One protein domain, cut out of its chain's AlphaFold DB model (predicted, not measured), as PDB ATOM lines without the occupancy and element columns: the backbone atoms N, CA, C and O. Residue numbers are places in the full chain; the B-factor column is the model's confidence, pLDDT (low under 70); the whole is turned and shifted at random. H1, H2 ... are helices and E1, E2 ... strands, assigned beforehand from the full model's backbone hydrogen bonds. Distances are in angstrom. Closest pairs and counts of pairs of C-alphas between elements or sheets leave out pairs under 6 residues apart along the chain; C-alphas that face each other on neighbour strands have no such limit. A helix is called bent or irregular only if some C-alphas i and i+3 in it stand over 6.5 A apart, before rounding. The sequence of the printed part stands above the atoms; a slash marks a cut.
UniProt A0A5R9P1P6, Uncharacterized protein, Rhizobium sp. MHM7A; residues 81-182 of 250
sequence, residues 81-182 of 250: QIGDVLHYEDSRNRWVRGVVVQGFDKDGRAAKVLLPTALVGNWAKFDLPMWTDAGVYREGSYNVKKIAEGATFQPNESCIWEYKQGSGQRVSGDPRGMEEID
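Overview. This is residues 81 to 182 of the 250 residues of an uncharacterized protein of Rhizobium sp. MHM7A (UniProt A0A5R9P1P6). A strongly twisted, sharply bent sheet of three antiparallel strands, ordered E1, E2, E3, has short helix H1 over it, while H2 grazes edge strand E1. A long loop, residues 122 to 141, reaches 29 A from the mean of the C-alphas. The 102 printed residues hold E1, E2, E3, H1, H2 in that order; the class is mixed, with 44 residues in named elements, under half. The whole is compact, radius of gyration of the C-alphas 14.5 A, spanning 45 by 33 by 20 A.

Arrangement. E1, residues 85 to 91, E2, 94 to 104, and E3, 110 to 121, form a meander, each strand the antiparallel neighbour of the one before, in two hairpins. N 88 and O 96, 2.9 A, and N 101 and O 113, 2.9 A, are within hydrogen-bond range. E2 bends by 88 degrees at residue 101. H1, residues 142 to 149, is on the sheet at a height of 8.9 A; its closest C-alphas to E3 are Ile 147 and Pro 116, 5.3 A. H2, residues 161 to 166, only grazes the sheet, C-alphas 161 and 87 being closest at 5.4 A. Both helices have every O i to N i+4 pair within range.

Along the chain. E1 begins at C-alpha 85 (251.054, 210.824, 292.512) and measures 18.6 A, E2 25.0 A, E3 30.8 A, H1 10.6 A; H2, 8.6 A, ends at C-alpha 166 (264.952, 207.157, 290.086).

Size, cuts and confidence. The C-alphas farthest apart, Ala 134 and Ser 167, are 46.7 A apart. The printed part has no cut; the links E3 to H1 and H1 to H2 are long. No printed residue is under 70 in pLDDT.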
ATOM      1  N   GLN A  81     252.145 202.314 294.932       98.44
ATOM      2  CA  GLN A  81     251.013 202.213 295.849       98.44
ATOM      3  C   GLN A  81     249.799 202.945 295.272       98.44
ATOM      4  O   GLN A  81     249.934 203.901 294.515       98.44
ATOM      5  N   ILE A  82     248.593 202.473 295.599       98.62
ATOM      6  CA  ILE A  82     247.374 203.224 295.274       98.62
ATOM      7  C   ILE A  82     247.412 204.529 296.076       98.62
ATOM      8  O   ILE A  82     247.671 204.497 297.276       98.62
ATOM      9  N   GLY A  83     247.159 205.652 295.409       98.62
ATOM     10  CA  GLY A  83     247.310 206.993 295.973       98.62
ATOM     11  C   GLY A  83     248.635 207.678 295.626       98.62
ATOM     12  O   GLY A  83     248.733 208.887 295.822       98.62
ATOM     13  N   ASP A  84     249.621 206.962 295.068       98.62
ATOM     14  CA  ASP A  84     250.851 207.589 294.571       98.62
ATOM     15  C   ASP A  84     250.515 208.627 293.493       98.62
ATOM     16  O   ASP A  84     249.743 208.348 292.574       98.62
ATOM     17  N   VAL A  85     251.131 209.808 293.570       98.62
ATOM     18  CA  VAL A  85     251.054 210.824 292.512       98.62
ATOM     19  C   VAL A  85     252.208 210.606 291.544       98.62
ATOM     20  O   VAL A  85     253.364 210.589 291.965       98.62
ATOM     21  N   LEU A  86     251.894 210.453 290.258       98.56
ATOM     22  CA  LEU A  86     252.870 210.298 289.181       98.56
ATOM     23  C   LEU A  86     252.691 211.381 288.117       98.56
ATOM     24  O   LEU A  86     251.592 211.909 287.927       98.56
ATOM     25  N   HIS A  87     253.767 211.665 287.384       98.62
ATOM     26  CA  HIS A  87     253.767 212.662 286.314       98.62
ATOM     27  C   HIS A  87     254.177 212.025 284.986       98.62
ATOM     28  O   HIS A  87     255.349 211.735 284.745       98.62
ATOM     29  N   TYR A  88     253.197 211.812 284.111       98.38
ATOM     30  CA  TYR A  88     253.411 211.298 282.761       98.38
ATOM     31  C   TYR A  88     253.865 212.418 281.817       98.38
ATOM     32  O   TYR A  88     253.200 213.446 281.715       98.38
ATOM     33  N   GLU A  89     254.983 212.224 281.119       97.56
ATOM     34  CA  GLU A  89     255.470 213.114 280.064       97.56
ATOM     35  C   GLU A  89     254.795 212.781 278.736       97.56
ATOM     36  O   GLU A  89     255.038 211.724 278.151       97.56
ATOM     37  N   ASP A  90     253.993 213.714 278.229       96.62
ATOM     38  CA  ASP A  90     253.428 213.623 276.882       96.62
ATOM     39  C   ASP A  90     254.460 214.066 275.827       96.62
ATOM     40  O   ASP A  90     254.675 213.411 274.809       96.62
ATOM     41  N   SER A  91     255.139 215.183 276.092       93.62
ATOM     42  CA  SER A  91     256.235 215.723 275.279       93.62
ATOM     43  C   SER A  91     257.025 216.745 276.099       93.62
ATOM     44  O   SER A  91     256.629 217.052 277.217       93.62
ATOM     45  N   ARG A  92     258.114 217.297 275.549       90.88
ATOM     46  CA  ARG A  92     259.075 218.196 276.222       90.88
ATOM     47  C   ARG A  92     258.406 219.176 277.199       90.88
ATOM     48  O   ARG A  92     257.876 220.206 276.784       90.88
ATOM     49  N   ASN A  93     258.508 218.879 278.494       94.25
ATOM     50  CA  ASN A  93     257.953 219.677 279.593       94.25
ATOM     51  C   ASN A  93     256.413 219.856 279.597       94.25
ATOM     52  O   ASN A  93     255.908 220.812 280.184       94.25
ATOM     53  N   ARG A  94     255.664 218.960 278.946       97.38
ATOM     54  CA  ARG A  94     254.202 218.819 279.019       97.38
ATOM     55  C   ARG A  94     253.876 217.580 279.829       97.38
ATOM     56  O   ARG A  94     254.117 216.457 279.380       97.38
ATOM     57  N   TRP A  95     253.328 217.795 281.012       98.31
ATOM     58  CA  TRP A  95     253.116 216.734 281.979       98.31
ATOM     59  C   TRP A  95     251.634 216.565 282.278       98.31
ATOM     60  O   TRP A  95     250.879 217.538 282.359       98.31
ATOM     61  N   VAL A  96     251.237 215.315 282.471       98.62
ATOM     62  CA  VAL A  96     249.940 214.926 283.016       98.62
ATOM     63  C   VAL A  96     250.187 214.426 284.432       98.62
ATOM     64  O   VAL A  96     250.844 213.401 284.627       98.62
ATOM     65  N   ARG A  97     249.680 215.159 285.424       98.75
ATOM     66  CA  ARG A  97     249.651 214.711 286.818       98.75
ATOM     67  C   ARG A  97     248.508 213.719 286.968       98.75
ATOM     68  O   ARG A  97     247.410 213.955 286.463       98.75
ATOM     69  N   GLY A  98     248.757 212.618 287.656       98.62
ATOM     70  CA  GLY A  98     247.723 211.644 287.956       98.62
ATOM     71  C   GLY A  98     247.990 210.884 289.239       98.62
ATOM     72  O   GLY A  98     249.092 210.917 289.785       98.62
ATOM     73  N   VAL A  99     246.962 210.186 289.700       98.75
ATOM     74  CA  VAL A  99     246.996 209.357 290.904       98.75
ATOM     75  C   VAL A  99     246.908 207.893 290.499       98.75
ATOM     76  O   VAL A  99     246.116 207.518 289.632       98.75
ATOM     77  N   VAL A 100     247.724 207.047 291.117       98.81
ATOM     78  CA  VAL A 100     247.659 205.600 290.919       98.81
ATOM     79  C   VAL A 100     246.393 205.062 291.573       98.81
ATOM     80  O   VAL A 100     246.183 205.220 292.775       98.81
ATOM     81  N   VAL A 101     245.564 204.379 290.792       98.69
ATOM     82  CA  VAL A 101     244.316 203.756 291.242       98.69
ATOM     83  C   VAL A 101     244.255 202.296 290.808       98.69
ATOM     84  O   VAL A 101     245.018 201.843 289.950       98.69
ATOM     85  N   GLN A 102     243.331 201.543 291.402       98.44
ATOM     86  CA  GLN A 102     242.970 200.227 290.890       98.44
ATOM     87  C   GLN A 102     242.052 200.396 289.672       98.44
ATOM     88  O   GLN A 102     241.030 201.072 289.758       98.44
ATOM     89  N   GLY A 103     242.400 199.763 288.555       97.56
ATOM     90  CA  GLY A 103     241.606 199.782 287.328       97.56
ATOM     91  C   GLY A 103     241.882 198.551 286.473       97.56
ATOM     92  O   GLY A 103     242.165 197.477 287.012       97.56
ATOM     93  N   PHE A 104     241.809 198.717 285.153       96.81
ATOM     94  CA  PHE A 104     242.041 197.653 284.181       96.81
ATOM     95  C   PHE A 104     243.134 198.050 283.187       96.81
ATOM     96  O   PHE A 104     243.186 199.197 282.745       96.81
ATOM     97  N   ASP A 105     244.016 197.112 282.848       93.75
ATOM     98  CA  ASP A 105     244.998 197.295 281.783       93.75
ATOM     99  C   ASP A 105     244.349 197.229 280.384       93.75
ATOM    100  O   ASP A 105     243.142 197.027 280.229       93.75
ATOM    101  N   LYS A 106     245.169 197.392 279.340       90.62
ATOM    102  CA  LYS A 106     244.729 197.324 277.936       90.62
ATOM    103  C   LYS A 106     244.105 195.976 277.536       90.62
ATOM    104  O   LYS A 106     243.396 195.925 276.538       90.62
ATOM    105  N   ASP A 107     244.383 194.911 278.290       93.88
ATOM    106  CA  ASP A 107     243.889 193.554 278.052       93.88
ATOM    107  C   ASP A 107     242.653 193.249 278.929       93.88
ATOM    108  O   ASP A 107     242.182 192.110 278.972       93.88
ATOM    109  N   GLY A 108     242.123 194.252 279.643       95.19
ATOM    110  CA  GLY A 108     240.952 194.136 280.510       95.19
ATOM    111  C   GLY A 108     241.227 193.441 281.846       95.19
ATOM    112  O   GLY A 108     240.288 193.005 282.513       95.19
ATOM    113  N   ARG A 109     242.493 193.304 282.258       96.44
ATOM    114  CA  ARG A 109     242.873 192.651 283.519       96.44
ATOM    115  C   ARG A 109     243.031 193.678 284.627       96.44
ATOM    116  O   ARG A 109     243.518 194.778 284.395       96.44
ATOM    117  N   ALA A 110     242.651 193.308 285.848       97.19
ATOM    118  CA  ALA A 110     242.802 194.184 287.004       97.19
ATOM    119  C   ALA A 110     244.281 194.558 287.215       97.19
ATOM    120  O   ALA A 110     245.129 193.689 287.414       97.19
ATOM    121  N   ALA A 111     244.584 195.854 287.188       97.44
ATOM    122  CA  ALA A 111     245.940 196.383 287.290       97.44
ATOM    123  C   ALA A 111     245.956 197.757 287.975       97.44
ATOM    124  O   ALA A 111     244.935 198.440 288.071       97.44
ATOM    125  N   LYS A 112     247.138 198.173 288.438       98.38
ATOM    126  CA  LYS A 112     247.379 199.557 288.859       98.38
ATOM    127  C   LYS A 112     247.531 200.423 287.614       98.38
ATOM    128  O   LYS A 112     248.334 200.106 286.733       98.38
ATOM    129  N   VAL A 113     246.757 201.494 287.555       98.44
ATOM    130  CA  VAL A 113     246.678 202.413 286.415       98.44
ATOM    131  C   VAL A 113     246.743 203.851 286.908       98.44
ATOM    132  O   VAL A 113     246.548 204.121 288.091       98.44
ATOM    133  N   LEU A 114     247.022 204.780 286.002       98.62
ATOM    134  CA  LEU A 114     247.023 206.209 286.270       98.62
ATOM    135  C   LEU A 114     245.637 206.793 285.987       98.62
ATOM    136  O   LEU A 114     245.142 206.695 284.862       98.62
ATOM    137  N   LEU A 115     245.033 207.426 286.990       98.62
ATOM    138  CA  LEU A 115     243.904 208.337 286.824       98.62
ATOM    139  C   LEU A 115     244.464 209.755 286.651       98.62
ATOM    140  O   LEU A 115     245.011 210.293 287.615       98.62
ATOM    141  N   PRO A 116     244.392 210.361 285.457       98.62
ATOM    142  CA  PRO A 116     244.885 211.718 285.263       98.62
ATOM    143  C   PRO A 116     243.992 212.722 285.997       98.62
ATOM    144  O   PRO A 116     242.769 212.622 285.946       98.62
ATOM    145  N   THR A 117     244.607 213.692 286.673       98.69
ATOM    146  CA  THR A 117     243.906 214.692 287.493       98.69
ATOM    147  C   THR A 117     244.145 216.122 287.027       98.69
ATOM    148  O   THR A 117     243.258 216.951 287.183       98.69
ATOM    149  N   ALA A 118     245.312 216.425 286.448       98.62
ATOM    150  CA  ALA A 118     245.635 217.773 285.986       98.62
ATOM    151  C   ALA A 118     246.676 217.772 284.859       98.62
ATOM    152  O   ALA A 118     247.475 216.842 284.716       98.62
ATOM    153  N   LEU A 119     246.699 218.861 284.087       98.56
ATOM    154  CA  LEU A 119     247.803 219.195 283.190       98.56
ATOM    155  C   LEU A 119     248.735 220.185 283.890       98.56
ATOM    156  O   LEU A 119     248.266 221.147 284.494       98.56
ATOM    157  N   VAL A 120     250.047 219.962 283.795       98.50
ATOM    158  CA  VAL A 120     251.071 220.880 284.318       98.50
ATOM    159  C   VAL A 120     252.196 221.083 283.297       98.50
ATOM    160  O   VAL A 120     252.440 220.235 282.431       98.50
ATOM    161  N   GLY A 121     252.888 222.219 283.384       97.19
ATOM    162  CA  GLY A 121     253.989 222.570 282.483       97.19
ATOM    163  C   GLY A 121     253.549 223.308 281.214       97.19
ATOM    164  O   GLY A 121     252.593 224.078 281.221       97.19
ATOM    165  N   ASN A 122     254.271 223.109 280.111       96.94
ATOM    166  CA  ASN A 122     254.223 223.979 278.929       96.94
ATOM    167  C   ASN A 122     253.254 223.478 277.845       96.94
ATOM    168  O   ASN A 122     253.670 223.151 276.730       96.94
ATOM    169  N   TRP A 123     251.964 223.401 278.162       97.75
ATOM    170  CA  TRP A 123     250.934 223.024 277.189       97.75
ATOM    171  C   TRP A 123     250.661 224.150 276.188       97.75
ATOM    172  O   TRP A 123     250.637 225.327 276.549       97.75
ATOM    173  N   ALA A 124     250.468 223.806 274.912       97.12
ATOM    174  CA  ALA A 124     250.148 224.808 273.905       97.12
ATOM    175  C   ALA A 124     248.691 225.261 274.052       97.12
ATOM    176  O   ALA A 124     247.824 224.467 274.406       97.12
ATOM    177  N   LYS A 125     248.387 226.517 273.701       95.81
ATOM    178  CA  LYS A 125     247.018 227.061 273.797       95.81
ATOM    179  C   LYS A 125     245.982 226.194 273.066       95.81
ATOM    180  O   LYS A 125     244.880 226.021 273.563       95.81
ATOM    181  N   PHE A 126     246.346 225.622 271.916       95.44
ATOM    182  CA  PHE A 126     245.457 224.757 271.132       95.44
ATOM    183  C   PHE A 126     245.264 223.349 271.723       95.44
ATOM    184  O   PHE A 126     244.381 222.630 271.260       95.44
ATOM    185  N   ASP A 127     246.076 222.953 272.710       97.38
ATOM    186  CA  ASP A 127     245.907 221.702 273.455       97.38
ATOM    187  C   ASP A 127     244.922 221.858 274.631       97.38
ATOM    188  O   ASP A 127     244.553 220.857 275.250       97.38
ATOM    189  N   LEU A 128     244.509 223.092 274.944       98.19
ATOM    190  CA  LEU A 128     243.648 223.456 276.070       98.19
ATOM    191  C   LEU A 128     242.238 223.854 275.596       98.19
ATOM    192  O   LEU A 128     242.060 224.189 274.418       98.19
ATOM    193  N   PRO A 129     241.234 223.846 276.494       98.31
ATOM    194  CA  PRO A 129     239.912 224.384 276.206       98.31
ATOM    195  C   PRO A 129     239.975 225.833 275.716       98.31
ATOM    196  O   PRO A 129     240.512 226.709 276.395       98.31
ATOM    197  N   MET A 130     239.429 226.109 274.533       97.69
ATOM    198  CA  MET A 130     239.444 227.459 273.968       97.69
ATOM    199  C   MET A 130     238.331 227.696 272.951       97.69
ATOM    200  O   MET A 130     237.897 226.784 272.251       97.69
ATOM    201  N   TRP A 131     237.935 228.959 272.808       97.62
ATOM    202  CA  TRP A 131     237.168 229.435 271.660       97.62
ATOM    203  C   TRP A 131     238.112 229.899 270.554       97.62
ATOM    204  O   TRP A 131     239.111 230.576 270.813       97.62
ATOM    205  N   THR A 132     237.814 229.514 269.316       96.19
ATOM    206  CA  THR A 132     238.461 230.092 268.134       96.19
ATOM    207  C   THR A 132     237.783 231.400 267.745       96.19
ATOM    208  O   THR A 132     236.615 231.618 268.061       96.19
ATOM    209  N   ASP A 133     238.479 232.236 266.978       94.06
ATOM    210  CA  ASP A 133     237.919 233.487 266.444       94.06
ATOM    211  C   ASP A 133     236.729 233.242 265.502       94.06
ATOM    212  O   ASP A 133     235.873 234.101 265.329       94.06
ATOM    213  N   ALA A 134     236.624 232.032 264.943       93.88
ATOM    214  CA  ALA A 134     235.471 231.601 264.161       93.88
ATOM    215  C   ALA A 134     234.240 231.260 265.026       93.88
ATOM    216  O   ALA A 134     233.219 230.867 264.479       93.88
ATOM    217  N   GLY A 135     234.319 231.345 266.356       94.44
ATOM    218  CA  GLY A 135     233.216 230.981 267.249       94.44
ATOM    219  C   GLY A 135     233.028 229.472 267.417       94.44
ATOM    220  O   GLY A 135     231.928 229.006 267.719       94.44
ATOM    221  N   VAL A 136     234.092 228.684 267.216       96.12
ATOM    222  CA  VAL A 136     234.090 227.238 267.482       96.12
ATOM    223  C   VAL A 136     234.756 226.976 268.824       96.12
ATOM    224  O   VAL A 136     235.928 227.303 269.016       96.12
ATOM    225  N   TYR A 137     234.026 226.339 269.733       96.56
ATOM    226  CA  TYR A 137     234.601 225.831 270.969       96.56
ATOM    227  C   TYR A 137     235.409 224.557 270.706       96.56
ATOM    228  O   TYR A 137     234.964 223.655 269.993       96.56
ATOM    229  N   ARG A 138     236.603 224.480 271.293       96.44
ATOM    230  CA  ARG A 138     237.457 223.295 271.308       96.44
ATOM    231  C   ARG A 138     237.631 222.838 272.745       96.44
ATOM    232  O   ARG A 138     238.086 223.608 273.580       96.44
ATOM    233  N   GLU A 139     237.338 221.567 272.990       95.06
ATOM    234  CA  GLU A 139     237.451 220.914 274.305       95.06
ATOM    235  C   GLU A 139     238.906 220.688 274.754       95.06
ATOM    236  O   GLU A 139     239.146 220.286 275.885       95.06
ATOM    237  N   GLY A 140     239.883 220.922 273.874       96.25
ATOM    238  CA  GLY A 140     241.299 220.651 274.116       96.25
ATOM    239  C   GLY A 140     241.771 219.303 273.562       96.25
ATOM    240  O   GLY A 140     241.123 218.672 272.719       96.25
ATOM    241  N   SER A 141     242.960 218.893 273.998       96.88
ATOM    242  CA  SER A 141     243.652 217.690 273.533       96.88
ATOM    243  C   SER A 141     243.102 216.400 274.157       96.88
ATOM    244  O   SER A 141     242.273 216.405 275.066       96.88
ATOM    245  N   TYR A 142     243.622 215.263 273.692       97.31
ATOM    246  CA  TYR A 142     243.317 213.933 274.225       97.31
ATOM    247  C   TYR A 142     243.443 213.835 275.756       97.31
ATOM    248  O   TYR A 142     242.612 213.201 276.403       97.31
ATOM    249  N   ASN A 143     244.448 214.486 276.349       98.06
ATOM    250  CA  ASN A 143     244.675 214.417 277.792       98.06
ATOM    251  C   ASN A 143     243.651 215.243 278.589       98.06
ATOM    252  O   ASN A 143     243.264 214.819 279.674       98.06
ATOM    253  N   VAL A 144     243.146 216.353 278.034       98.19
ATOM    254  CA  VAL A 144     242.047 217.123 278.649       98.19
ATOM    255  C   VAL A 144     240.785 216.269 278.727       98.19
ATOM    256  O   VAL A 144     240.169 216.174 279.786       98.19
ATOM    257  N   LYS A 145     240.450 215.571 277.634       97.75
ATOM    258  CA  LYS A 145     239.292 214.665 277.584       97.75
ATOM    259  C   LYS A 145     239.396 213.548 278.612       97.75
ATOM    260  O   LYS A 145     238.456 213.320 279.360       97.75
ATOM    261  N   LYS A 146     240.568 212.917 278.726       97.75
ATOM    262  CA  LYS A 146     240.802 211.885 279.743       97.75
ATOM    263  C   LYS A 146     240.600 212.382 281.170       97.75
ATOM    264  O   LYS A 146     240.056 211.639 281.980       97.75
ATOM    265  N   ILE A 147     241.047 213.601 281.478       98.38
ATOM    266  CA  ILE A 147     240.846 214.206 282.800       98.38
ATOM    267  C   ILE A 147     239.353 214.451 283.035       98.38
ATOM    268  O   ILE A 147     238.826 214.036 284.063       98.38
ATOM    269  N   ALA A 148     238.662 215.055 282.064       97.81
ATOM    270  CA  ALA A 148     237.232 215.338 282.160       97.81
ATOM    271  C   ALA A 148     236.379 214.064 282.322       97.81
ATOM    272  O   ALA A 148     235.418 214.052 283.086       97.81
ATOM    273  N   GLU A 149     236.746 212.985 281.632       97.88
ATOM    274  CA  GLU A 149     236.048 211.694 281.663       97.88
ATOM    275  C   GLU A 149     236.474 210.795 282.838       97.88
ATOM    276  O   GLU A 149     235.854 209.758 283.075       97.88
ATOM    277  N   GLY A 150     237.550 211.137 283.556       97.81
ATOM    278  CA  GLY A 150     238.168 210.243 284.541       97.81
ATOM    279  C   GLY A 150     238.724 208.952 283.920       97.81
ATOM    280  O   GLY A 150     238.778 207.907 284.572       97.81
ATOM    281  N   ALA A 151     239.115 208.997 282.644       97.94
ATOM    282  CA  ALA A 151     239.569 207.831 281.900       97.94
ATOM    283  C   ALA A 151     240.990 207.424 282.323       97.94
ATOM    284  O   ALA A 151     241.977 208.121 282.068       97.94
ATOM    285  N   THR A 152     241.092 206.254 282.951       98.19
ATOM    286  CA  THR A 152     242.375 205.699 283.399       98.19
ATOM    287  C   THR A 152     243.204 205.134 282.245       98.19
ATOM    288  O   THR A 152     242.681 204.747 281.199       98.19
ATOM    289  N   PHE A 153     244.525 205.094 282.418       97.69
ATOM    290  CA  PHE A 153     245.442 204.471 281.463       97.69
ATOM    291  C   PHE A 153     246.752 204.050 282.136       97.69
ATOM    292  O   PHE A 153     247.068 204.489 283.236       97.69
ATOM    293  N   GLN A 154     247.537 203.209 281.465       97.00
ATOM    294  CA  GLN A 154     248.835 202.752 281.960       97.00
ATOM    295  C   GLN A 154     249.944 203.160 280.975       97.00
ATOM    296  O   GLN A 154     250.185 202.438 280.004       97.00
ATOM    297  N   PRO A 155     250.581 204.335 281.148       96.50
ATOM    298  CA  PRO A 155     251.703 204.729 280.303       96.50
ATOM    299  C   PRO A 155     252.928 203.843 280.557       96.50
ATOM    300  O   PRO A 155     253.043 203.189 281.596       96.50
ATOM    301  N   ASN A 156     253.858 203.844 279.602       95.62
ATOM    302  CA  ASN A 156     255.158 203.217 279.800       95.62
ATOM    303  C   ASN A 156     255.932 203.962 280.903       95.62
ATOM    304  O   ASN A 156     255.911 205.193 280.963       95.62
ATOM    305  N   GLU A 157     256.627 203.223 281.761       95.81
ATOM    306  CA  GLU A 157     257.411 203.742 282.879       95.81
ATOM    307  C   GLU A 157     258.496 204.722 282.435       95.81
ATOM    308  O   GLU A 157     258.738 205.716 283.113       95.81
ATOM    309  N   SER A 158     259.089 204.526 281.252       95.06
ATOM    310  CA  SER A 158     260.086 205.454 280.711       95.06
ATOM    311  C   SER A 158     259.502 206.818 280.337       95.06
ATOM    312  O   SER A 158     260.263 207.741 280.069       95.06
ATOM    313  N   CYS A 159     258.177 206.988 280.349       96.75
ATOM    314  CA  CYS A 159     257.508 208.279 280.207       96.75
ATOM    315  C   CYS A 159     257.104 208.893 281.557       96.75
ATOM    316  O   CYS A 159     256.537 209.977 281.566       96.75
ATOM    317  N   ILE A 160     257.364 208.242 282.693       98.00
ATOM    318  CA  ILE A 160     256.999 208.748 284.020       98.00
ATOM    319  C   ILE A 160     258.185 209.470 284.662       98.00
ATOM    320  O   ILE A 160     259.277 208.911 284.777       98.00
ATOM    321  N   TRP A 161     257.975 210.704 285.118       98.00
ATOM    322  CA  TRP A 161     259.015 211.529 285.733       98.00
ATOM    323  C   TRP A 161     259.688 210.839 286.927       98.00
ATOM    324  O   TRP A 161     260.914 210.834 287.019       98.00
ATOM    325  N   GLU A 162     258.914 210.193 287.802       98.06
ATOM    326  CA  GLU A 162     259.420 209.496 288.991       98.06
ATOM    327  C   GLU A 162     260.364 208.345 288.619       98.06
ATOM    328  O   GLU A 162     261.384 208.131 289.279       98.06
ATOM    329  N   TYR A 163     260.061 207.625 287.535       96.69
ATOM    330  CA  TYR A 163     260.939 206.580 287.012       96.69
ATOM    331  C   TYR A 163     262.225 207.180 286.434       96.69
ATOM    332  O   TYR A 163     263.323 206.704 286.737       96.69
ATOM    333  N   LYS A 164     262.119 208.251 285.636       96.19
ATOM    334  CA  LYS A 164     263.285 208.951 285.073       96.19
ATOM    335  C   LYS A 164     264.211 209.467 286.169       96.19
ATOM    336  O   LYS A 164     265.419 209.261 286.095       96.19
ATOM    337  N   GLN A 165     263.643 210.077 287.207       96.19
ATOM    338  CA  GLN A 165     264.389 210.558 288.363       96.19
ATOM    339  C   GLN A 165     265.101 209.404 289.080       96.19
ATOM    340  O   GLN A 165     266.305 209.485 289.320       96.19
ATOM    341  N   GLY A 166     264.387 208.315 289.386       94.50
ATOM    342  CA  GLY A 166     264.952 207.157 290.086       94.50
ATOM    343  C   GLY A 166     266.025 206.405 289.290       94.50
ATOM    344  O   GLY A 166     266.943 205.841 289.879       94.50
ATOM    345  N   SER A 167     265.945 206.430 287.958       93.62
ATOM    346  CA  SER A 167     266.930 205.818 287.052       93.62
ATOM    347  C   SER A 167     268.095 206.745 286.678       93.62
ATOM    348  O   SER A 167     268.983 206.340 285.928       93.62
ATOM    349  N   GLY A 168     268.121 207.983 287.185       94.25
ATOM    350  CA  GLY A 168     269.170 208.958 286.878       94.25
ATOM    351  C   GLY A 168     269.104 209.526 285.454       94.25
ATOM    352  O   GLY A 168     270.084 210.097 284.973       94.25
ATOM    353  N   GLN A 169     267.969 209.384 284.763       92.62
ATOM    354  CA  GLN A 169     267.762 210.005 283.459       92.62
ATOM    355  C   GLN A 169     267.633 211.525 283.597       92.62
ATOM    356  O   GLN A 169     267.058 212.055 284.549       92.62
ATOM    357  N   ARG A 170     268.148 212.254 282.603       90.12
ATOM    358  CA  ARG A 170     268.033 213.713 282.569       90.12
ATOM    359  C   ARG A 170     266.590 214.113 282.261       90.12
ATOM    360  O   ARG A 170     266.087 213.822 281.181       90.12
ATOM    361  N   VAL A 171     265.969 214.840 283.183       91.19
ATOM    362  CA  VAL A 171     264.623 215.411 283.038       91.19
ATOM    363  C   VAL A 171     264.691 216.930 282.903       91.19
ATOM    364  O   VAL A 171     265.514 217.588 283.542       91.19
ATOM    365  N   SER A 172     263.845 217.504 282.047       86.88
ATOM    366  CA  SER A 172     263.691 218.955 281.927       86.88
ATOM    367  C   SER A 172     262.604 219.435 282.889       86.88
ATOM    368  O   SER A 172     261.429 219.421 282.537       86.88
ATOM    369  N   GLY A 173     263.003 219.854 284.090       91.06
ATOM    370  CA  GLY A 173     262.093 220.392 285.106       91.06
ATOM    371  C   GLY A 173     261.531 219.351 286.081       91.06
ATOM    372  O   GLY A 173     261.634 218.142 285.868       91.06
ATOM    373  N   ASP A 174     260.965 219.853 287.180       96.56
ATOM    374  CA  ASP A 174     260.273 219.071 288.207       96.56
ATOM    375  C   ASP A 174     258.765 219.397 288.159       96.56
ATOM    376  O   ASP A 174     258.369 220.492 288.572       96.56
ATOM    377  N   PRO A 175     257.913 218.495 287.638       97.81
ATOM    378  CA  PRO A 175     256.480 218.732 287.484       97.81
ATOM    379  C   PRO A 175     255.708 218.726 288.810       97.81
ATOM    380  O   PRO A 175     254.558 219.170 288.851       97.81
ATOM    381  N   ARG A 176     256.325 218.286 289.914       97.88
ATOM    382  CA  ARG A 176     255.683 218.275 291.238       97.88
ATOM    383  C   ARG A 176     255.426 219.686 291.760       97.88
ATOM    384  O   ARG A 176     254.458 219.901 292.477       97.88
ATOM    385  N   GLY A 177     256.294 220.633 291.398       97.00
ATOM    386  CA  GLY A 177     256.182 222.041 291.783       97.00
ATOM    387  C   GLY A 177     255.460 222.921 290.761       97.00
ATOM    388  O   GLY A 177     255.367 224.123 290.977       97.00
ATOM    389  N   MET A 178     254.996 222.360 289.641       98.00
ATOM    390  CA  MET A 178     254.287 223.127 288.617       98.00
ATOM    391  C   MET A 178     252.820 223.314 289.004       98.00
ATOM    392  O   MET A 178     252.179 222.394 289.526       98.00
ATOM    393  N   GLU A 179     252.302 224.509 288.725       98.31
ATOM    394  CA  GLU A 179     250.892 224.832 288.918       98.31
ATOM    395  C   GLU A 179     250.011 224.040 287.951       98.31
ATOM    396  O   GLU A 179     250.399 223.734 286.817       98.31
ATOM    397  N   GLU A 180     248.823 223.689 288.433       98.50
ATOM    398  CA  GLU A 180     247.794 223.045 287.629       98.50
ATOM    399  C   GLU A 180     247.193 224.057 286.662       98.50
ATOM    400  O   GLU A 180     246.838 225.172 287.040       98.50
ATOM    401  N   ILE A 181     247.101 223.664 285.395       98.38
ATOM    402  CA  ILE A 181     246.455 224.470 284.367       98.38
ATOM    403  C   ILE A 181     244.946 224.367 284.567       98.38
ATOM    404  O   ILE A 181     244.408 223.262 284.632       98.38
ATOM    405  N   ASP A 182     244.265 225.511 284.614       98.00
ATOM    406  CA  ASP A 182     242.806 225.546 284.623       98.00
ATOM    407  C   ASP A 182     242.251 224.989 283.302       98.00
ATOM    408  O   ASP A 182     242.537 225.500 282.216       98.00
TER     409      ASP A 182